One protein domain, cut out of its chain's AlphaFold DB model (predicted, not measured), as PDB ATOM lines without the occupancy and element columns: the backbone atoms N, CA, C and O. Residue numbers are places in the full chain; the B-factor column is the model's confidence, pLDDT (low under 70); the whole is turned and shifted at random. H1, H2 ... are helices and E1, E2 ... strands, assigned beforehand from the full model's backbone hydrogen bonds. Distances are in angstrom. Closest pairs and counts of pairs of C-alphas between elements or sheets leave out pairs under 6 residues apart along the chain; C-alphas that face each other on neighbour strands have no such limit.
ATOM      1  N   LYS A 445     -23.875 -21.970  24.186       88.06
ATOM      2  CA  LYS A 445     -24.133 -20.624  23.653       88.06
ATOM      3  C   LYS A 445     -24.443 -20.674  22.157       88.06
ATOM      4  O   LYS A 445     -23.705 -21.303  21.398       88.06
ATOM      5  N   ILE A 446     -25.483 -19.973  21.720       92.12
ATOM      6  CA  ILE A 446     -25.916 -19.900  20.322       92.12
ATOM      7  C   ILE A 446     -25.401 -18.605  19.684       92.12
ATOM      8  O   ILE A 446     -25.683 -17.500  20.155       92.12
ATOM      9  N   TYR A 447     -24.676 -18.746  18.578       94.25
ATOM     10  CA  TYR A 447     -24.140 -17.654  17.770       94.25
ATOM     11  C   TYR A 447     -24.661 -17.738  16.328       94.25
ATOM     12  O   TYR A 447     -24.950 -18.822  15.821       94.25
ATOM     13  N   ILE A 448     -24.742 -16.592  15.653       94.38
ATOM     14  CA  ILE A 448     -24.947 -16.497  14.203       94.38
ATOM     15  C   ILE A 448     -23.843 -15.607  13.637       94.38
ATOM     16  O   ILE A 448     -23.701 -14.458  14.057       94.38
ATOM     17  N   ASN A 449     -23.048 -16.129  12.698       92.62
ATOM     18  CA  ASN A 449     -21.871 -15.441  12.141       92.62
ATOM     19  C   ASN A 449     -20.939 -14.869  13.225       92.62
ATOM     20  O   ASN A 449     -20.452 -13.747  13.124       92.62
ATOM     21  N   GLY A 450     -20.730 -15.633  14.304       87.25
ATOM     22  CA  GLY A 450     -19.863 -15.230  15.417       87.25
ATOM     23  C   GLY A 450     -20.465 -14.186  16.365       87.25
ATOM     24  O   GLY A 450     -19.852 -13.881  17.385       87.25
ATOM     25  N   LYS A 451     -21.678 -13.684  16.103       89.56
ATOM     26  CA  LYS A 451     -22.404 -12.793  17.016       89.56
ATOM     27  C   LYS A 451     -23.310 -13.608  17.936       89.56
ATOM     28  O   LYS A 451     -24.059 -14.455  17.459       89.56
ATOM     29  N   TYR A 452     -23.224 -13.368  19.243       90.12
ATOM     30  CA  TYR A 452     -24.069 -14.038  20.237       90.12
ATOM     31  C   TYR A 452     -25.548 -13.698  20.008       90.12
ATOM     32  O   TYR A 452     -25.872 -12.541  19.735       90.12
ATOM     33  N   VAL A 453     -26.425 -14.698  20.127       89.81
ATOM     34  CA  VAL A 453     -27.875 -14.544  19.927       89.81
ATOM     35  C   VAL A 453     -28.670 -15.033  21.132       89.81
ATOM     36  O   VAL A 453     -29.560 -14.322  21.590       89.81
ATOM     37  N   ASN A 454     -28.391 -16.238  21.637       84.56
ATOM     38  CA  ASN A 454     -29.174 -16.853  22.714       84.56
ATOM     39  C   ASN A 454     -28.376 -17.974  23.411       84.56
ATOM     40  O   ASN A 454     -27.304 -18.342  22.944       84.56
ATOM     41  N   ASP A 455     -28.915 -18.562  24.477       80.12
ATOM     42  CA  ASP A 455     -28.343 -19.711  25.190       80.12
ATOM     43  C   ASP A 455     -29.249 -20.949  25.054       80.12
ATOM     44  O   ASP A 455     -30.469 -20.858  25.201       80.12
ATOM     45  N   LEU A 456     -28.667 -22.131  24.838       80.69
ATOM     46  CA  LEU A 456     -29.339 -23.432  24.937       80.69
ATOM     47  C   LEU A 456     -29.082 -24.028  26.331       80.69
ATOM     48  O   LEU A 456     -27.966 -24.448  26.634       80.69
ATOM     49  N   LEU A 457     -30.106 -24.017  27.189       70.50
ATOM     50  CA  LEU A 457     -29.998 -24.411  28.602       70.50
ATOM     51  C   LEU A 457     -30.156 -25.924  28.807       70.50
ATOM     52  O   LEU A 457     -29.553 -26.473  29.715       70.50
ATOM     53  N   ASP A 458     -30.909 -26.584  27.933       69.25
ATOM     54  CA  ASP A 458     -31.236 -28.014  27.930       69.25
ATOM     55  C   ASP A 458     -30.349 -28.800  26.943       69.25
ATOM     56  O   ASP A 458     -30.801 -29.700  26.223       69.25
ATOM     57  N   SER A 459     -29.075 -28.400  26.877       72.12
ATOM     58  CA  SER A 459     -28.043 -29.056  26.076       72.12
ATOM     59  C   SER A 459     -27.897 -30.506  26.527       72.12
ATOM     60  O   SER A 459     -27.655 -30.784  27.699       72.12
ATOM     61  N   THR A 460     -28.044 -31.424  25.584       70.25
ATOM     62  CA  THR A 460     -27.941 -32.871  25.799       70.25
ATOM     63  C   THR A 460     -26.495 -33.359  25.733       70.25
ATOM     64  O   THR A 460     -26.197 -34.460  26.182       70.25
ATOM     65  N   GLY A 461     -25.585 -32.552  25.171       71.31
ATOM     66  CA  GLY A 461     -24.221 -32.974  24.847       71.31
ATOM     67  C   GLY A 461     -24.143 -33.786  23.549       71.31
ATOM     68  O   GLY A 461     -23.043 -34.103  23.089       71.31
ATOM     69  N   GLU A 462     -25.288 -34.078  22.924       81.38
ATOM     70  CA  GLU A 462     -25.385 -34.744  21.634       81.38
ATOM     71  C   GLU A 462     -25.506 -33.727  20.497       81.38
ATOM     72  O   GLU A 462     -26.439 -32.924  20.419       81.38
ATOM     73  N   LYS A 463     -24.573 -33.809  19.544       86.69
ATOM     74  CA  LYS A 463     -24.409 -32.824  18.467       86.69
ATOM     75  C   LYS A 463     -25.682 -32.542  17.667       86.69
ATOM     76  O   LYS A 463     -25.996 -31.381  17.424       86.69
ATOM     77  N   LEU A 464     -26.384 -33.574  17.203       88.50
ATOM     78  CA  LEU A 464     -27.541 -33.394  16.314       88.50
ATOM     79  C   LEU A 464     -28.754 -32.830  17.062       88.50
ATOM     80  O   LEU A 464     -29.398 -31.906  16.563       88.50
ATOM     81  N   SER A 465     -29.008 -33.339  18.269       85.94
ATOM     82  CA  SER A 465     -30.062 -32.854  19.165       85.94
ATOM     83  C   SER A 465     -29.849 -31.380  19.516       85.94
ATOM     84  O   SER A 465     -30.727 -30.546  19.285       85.94
ATOM     85  N   ASP A 466     -28.643 -31.018  19.964       84.50
ATOM     86  CA  ASP A 466     -28.326 -29.650  20.380       84.50
ATOM     87  C   ASP A 466     -28.396 -28.653  19.216       84.50
ATOM     88  O   ASP A 466     -28.894 -27.539  19.385       84.50
ATOM     89  N   ILE A 467     -27.951 -29.042  18.015       91.44
ATOM     90  CA  ILE A 467     -28.064 -28.193  16.819       91.44
ATOM     91  C   ILE A 467     -29.534 -27.962  16.451       91.44
ATOM     92  O   ILE A 467     -29.902 -26.829  16.133       91.44
ATOM     93  N   ALA A 468     -30.380 -28.996  16.498       91.25
ATOM     94  CA  ALA A 468     -31.803 -28.876  16.179       91.25
ATOM     95  C   ALA A 468     -32.532 -27.970  17.184       91.25
ATOM     96  O   ALA A 468     -33.224 -27.029  16.786       91.25
ATOM     97  N   LYS A 469     -32.303 -28.188  18.484       86.69
ATOM     98  CA  LYS A 469     -32.854 -27.345  19.552       86.69
ATOM     99  C   LYS A 469     -32.383 -25.895  19.434       86.69
ATOM    100  O   LYS A 469     -33.199 -24.976  19.495       86.69
ATOM    101  N   ALA A 470     -31.085 -25.680  19.201       89.00
ATOM    102  CA  ALA A 470     -30.533 -24.346  18.996       89.00
ATOM    103  C   ALA A 470     -31.165 -23.658  17.780       89.00
ATOM    104  O   ALA A 470     -31.549 -22.496  17.882       89.00
ATOM    105  N   ARG A 471     -31.335 -24.374  16.660       92.19
ATOM    106  CA  ARG A 471     -31.946 -23.840  15.433       92.19
ATOM    107  C   ARG A 471     -33.385 -23.394  15.671       92.19
ATOM    108  O   ARG A 471     -33.727 -22.283  15.281       92.19
ATOM    109  N   ASN A 472     -34.190 -24.212  16.349       92.06
ATOM    110  CA  ASN A 472     -35.574 -23.869  16.694       92.06
ATOM    111  C   ASN A 472     -35.646 -22.613  17.570       92.06
ATOM    112  O   ASN A 472     -36.493 -21.751  17.356       92.06
ATOM    113  N   LYS A 473     -34.714 -22.466  18.515       89.31
ATOM    114  CA  LYS A 473     -34.673 -21.333  19.449       89.31
ATOM    115  C   LYS A 473     -34.287 -19.998  18.803       89.31
ATOM    116  O   LYS A 473     -34.553 -18.947  19.383       89.31
ATOM    117  N   VAL A 474     -33.649 -20.024  17.631       91.50
ATOM    118  CA  VAL A 474     -33.245 -18.820  16.883       91.50
ATOM    119  C   VAL A 474     -33.835 -18.772  15.469       91.50
ATOM    120  O   VAL A 474     -33.270 -18.117  14.592       91.50
ATOM    121  N   VAL A 475     -34.971 -19.442  15.239       92.19
ATOM    122  CA  VAL A 475     -35.631 -19.531  13.921       92.19
ATOM    123  C   VAL A 475     -35.858 -18.152  13.298       92.19
ATOM    124  O   VAL A 475     -35.519 -17.951  12.132       92.19
ATOM    125  N   ASP A 476     -36.323 -17.178  14.082       88.75
ATOM    126  CA  ASP A 476     -36.588 -15.823  13.587       88.75
ATOM    127  C   ASP A 476     -35.303 -15.104  13.167       88.75
ATOM    128  O   ASP A 476     -35.259 -14.444  12.132       88.75
ATOM    129  N   ALA A 477     -34.219 -15.289  13.926       87.56
ATOM    130  CA  ALA A 477     -32.918 -14.702  13.615       87.56
ATOM    131  C   ALA A 477     -32.237 -15.364  12.400       87.56
ATOM    132  O   ALA A 477     -31.343 -14.772  11.788       87.56
ATOM    133  N   LEU A 478     -32.661 -16.581  12.046       89.56
ATOM    134  CA  LEU A 478     -32.212 -17.328  10.870       89.56
ATOM    135  C   LEU A 478     -33.102 -17.107   9.637       89.56
ATOM    136  O   LEU A 478     -32.742 -17.554   8.546       89.56
ATOM    137  N   LYS A 479     -34.242 -16.419   9.771       90.38
ATOM    138  CA  LYS A 479     -35.176 -16.186   8.664       90.38
ATOM    139  C   LYS A 479     -34.490 -15.425   7.521       90.38
ATOM    140  O   LYS A 479     -33.823 -14.418   7.744       90.38
ATOM    141  N   GLY A 480     -34.640 -15.930   6.294       83.94
ATOM    142  CA  GLY A 480     -34.021 -15.353   5.090       83.94
ATOM    143  C   GLY A 480     -32.511 -15.589   4.957       83.94
ATOM    144  O   GLY A 480     -31.883 -15.018   4.070       83.94
ATOM    145  N   ARG A 481     -31.908 -16.417   5.822       89.44
ATOM    146  CA  ARG A 481     -30.482 -16.757   5.770       89.44
ATOM    147  C   ARG A 481     -30.279 -18.212   5.364       89.44
ATOM    148  O   ARG A 481     -31.003 -19.096   5.820       89.44
ATOM    149  N   VAL A 482     -29.245 -18.478   4.569       90.00
ATOM    150  CA  VAL A 482     -28.848 -19.849   4.215       90.00
ATOM    151  C   VAL A 482     -27.740 -20.297   5.159       90.00
ATOM    152  O   VAL A 482     -26.681 -19.674   5.208       90.00
ATOM    153  N   ILE A 483     -27.967 -21.369   5.922       92.62
ATOM    154  CA  ILE A 483     -26.943 -21.942   6.808       92.62
ATOM    155  C   ILE A 483     -25.929 -22.695   5.944       92.62
ATOM    156  O   ILE A 483     -26.249 -23.734   5.375       92.62
ATOM    157  N   ILE A 484     -24.702 -22.182   5.876       94.06
ATOM    158  CA  ILE A 484     -23.591 -22.776   5.120       94.06
ATOM    159  C   ILE A 484     -22.887 -23.836   5.971       94.06
ATOM    160  O   ILE A 484     -22.477 -24.884   5.478       94.06
ATOM    161  N   LYS A 485     -22.713 -23.556   7.267       94.75
ATOM    162  CA  LYS A 485     -21.969 -24.424   8.186       94.75
ATOM    163  C   LYS A 485     -22.435 -24.222   9.622       94.75
ATOM    164  O   LYS A 485     -22.810 -23.121  10.014       94.75
ATOM    165  N   VAL A 486     -22.348 -25.277  10.429       95.62
ATOM    166  CA  VAL A 486     -22.593 -25.209  11.875       95.62
ATOM    167  C   VAL A 486     -21.327 -25.617  12.622       95.62
ATOM    168  O   VAL A 486     -20.801 -26.710  12.405       95.62
ATOM    169  N   ILE A 487     -20.825 -24.738  13.491       94.50
ATOM    170  CA  ILE A 487     -19.747 -25.062  14.434       94.50
ATOM    171  C   ILE A 487     -20.398 -25.506  15.738       94.50
ATOM    172  O   ILE A 487     -21.205 -24.769  16.297       94.50
ATOM    173  N   TYR A 488     -20.031 -26.689  16.219       92.88
ATOM    174  CA  TYR A 488     -20.537 -27.240  17.469       92.88
ATOM    175  C   TYR A 488     -19.383 -27.654  18.376       92.88
ATOM    176  O   TYR A 488     -18.487 -28.378  17.940       92.88
ATOM    177  N   ALA A 489     -19.442 -27.223  19.632       85.56
ATOM    178  CA  ALA A 489     -18.645 -27.761  20.721       85.56
ATOM    179  C   ALA A 489     -19.601 -28.168  21.856       85.56
ATOM    180  O   ALA A 489     -20.350 -27.298  22.322       85.56
ATOM    181  N   PRO A 490     -19.581 -29.442  22.299       79.31
ATOM    182  CA  PRO A 490     -20.504 -29.946  23.309       79.31
ATOM    183  C   PRO A 490     -20.516 -29.077  24.558       79.31
ATOM    184  O   PRO A 490     -19.454 -28.727  25.081       79.31
ATOM    185  N   ASN A 491     -21.719 -28.721  25.013       70.31
ATOM    186  CA  ASN A 491     -21.951 -27.926  26.221       70.31
ATOM    187  C   ASN A 491     -21.205 -26.574  26.249       70.31
ATOM    188  O   ASN A 491     -20.907 -26.029  27.313       70.31
ATOM    189  N   LYS A 492     -20.849 -26.045  25.070       82.81
ATOM    190  CA  LYS A 492     -20.080 -24.803  24.918       82.81
ATOM    191  C   LYS A 492     -20.674 -23.894  23.857       82.81
ATOM    192  O   LYS A 492     -21.013 -22.753  24.171       82.81
ATOM    193  N   VAL A 493     -20.782 -24.356  22.608       91.31
ATOM    194  CA  VAL A 493     -21.190 -23.482  21.498       91.31
ATOM    195  C   VAL A 493     -21.943 -24.202  20.381       91.31
ATOM    196  O   VAL A 493     -21.561 -25.298  19.979       91.31
ATOM    197  N   VAL A 494     -22.952 -23.530  19.825       94.62
ATOM    198  CA  VAL A 494     -23.523 -23.759  18.489       94.62
ATOM    199  C   VAL A 494     -23.422 -22.436  17.727       94.62
ATOM    200  O   VAL A 494     -24.037 -21.454  18.122       94.62
ATOM    201  N   ASN A 495     -22.655 -22.375  16.641       96.31
ATOM    202  CA  ASN A 495     -22.553 -21.181  15.795       96.31
ATOM    203  C   ASN A 495     -23.038 -21.496  14.377       96.31
ATOM    204  O   ASN A 495     -22.410 -22.289  13.670       96.31
ATOM    205  N   PHE A 496     -24.140 -20.866  13.972       96.56
ATOM    206  CA  PHE A 496     -24.688 -20.955  12.622       96.56
ATOM    207  C   PHE A 496     -23.978 -19.947  11.715       96.56
ATOM    208  O   PHE A 496     -24.226 -18.739  11.778       96.56
ATOM    209  N   LEU A 497     -23.094 -20.442  10.853       94.94
ATOM    210  CA  LEU A 497     -22.475 -19.644   9.802       94.94
ATOM    211  C   LEU A 497     -23.436 -19.569   8.620       94.94
ATOM    212  O   LEU A 497     -23.753 -20.580   7.991       94.94
ATOM    213  N   CYS A 498     -23.913 -18.363   8.355       92.69
ATOM    214  CA  CYS A 498     -24.970 -18.069   7.411       92.69
ATOM    215  C   CYS A 498     -24.472 -17.167   6.278       92.69
ATOM    216  O   CYS A 498     -23.811 -16.159   6.542       92.69
ATOM    217  N   GLY A 499     -24.858 -17.491   5.045       83.00
ATOM    218  CA  GLY A 499     -24.755 -16.620   3.876       83.00
ATOM    219  C   GLY A 499     -26.046 -15.846   3.614       83.00
ATOM    220  O   GLY A 499     -27.091 -16.129   4.212       83.00
ATOM    221  N   VAL A 500     -25.968 -14.872   2.709       66.94
ATOM    222  CA  VAL A 500     -27.140 -14.162   2.177       66.94
ATOM    223  C   VAL A 500     -27.793 -15.062   1.124       66.94
ATOM    224  O   VAL A 500     -27.083 -15.637   0.300       66.94
ATOM    225  N   ALA A 501     -29.113 -15.239   1.187       59.19
ATOM    226  CA  ALA A 501     -29.847 -15.894   0.107       59.19
ATOM    227  C   ALA A 501     -29.762 -15.002  -1.143       59.19
ATOM    228  O   ALA A 501     -30.061 -13.813  -1.041       59.19
TER     229      ALA A 501
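This is residues 445 to 501 of the 502 residues of a protein of Pseudomonas sp. ERMR1:02 (UniProt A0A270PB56). Two layers make this domain: a strongly twisted sheet of four strands and helix H1 across one face, the other face bare. The printed part has 57 residues, in the order E1, E2, H1, H2, E3, E4; the mixed sheet runs E2, E1, E4, E3, and the class is mixed, helices and strands. It is compact, radius of gyration of the C-alphas 10.3 A, spanning 31 by 18 by 17 A.

E1, residues 445 to 448, and E2, residues 451 to 456, form an antiparallel hairpin, N 446 to O 454 at 2.7 A. E3, residues 481 to 489, and E4, residues 493 to 500, form another, N 484 to O 497 at 2.8 A. E1 and E4 are parallel, N 494 to O 445 at 2.8 A. H1, residues 463 to 473, is on the sheet at a height of 8.7 A, over E1 and E4; its O i to N i+4 pairs are all within hydrogen-bond range. H2, residues 475 to 478, too short for such a pair, only just grazes the sheet. E2, H1, H2, E3 make a split strand-helix-strand unit, E1 and E4 between its strands, with a right-handed crossover.

E1, 10.3 A long, begins at C-alpha 445 (-24.133, -20.624, 23.653). H1 is 15.4 A, E3 22.0 A. E4, 22.3 A, ends at C-alpha 500 (-27.140, -14.162, 2.177).

The C-alphas farthest apart, Thr 460 and Ala 501, are 30.9 A apart. The printed part has no cut; pLDDT is under 70 at residues 458, 500 and 501.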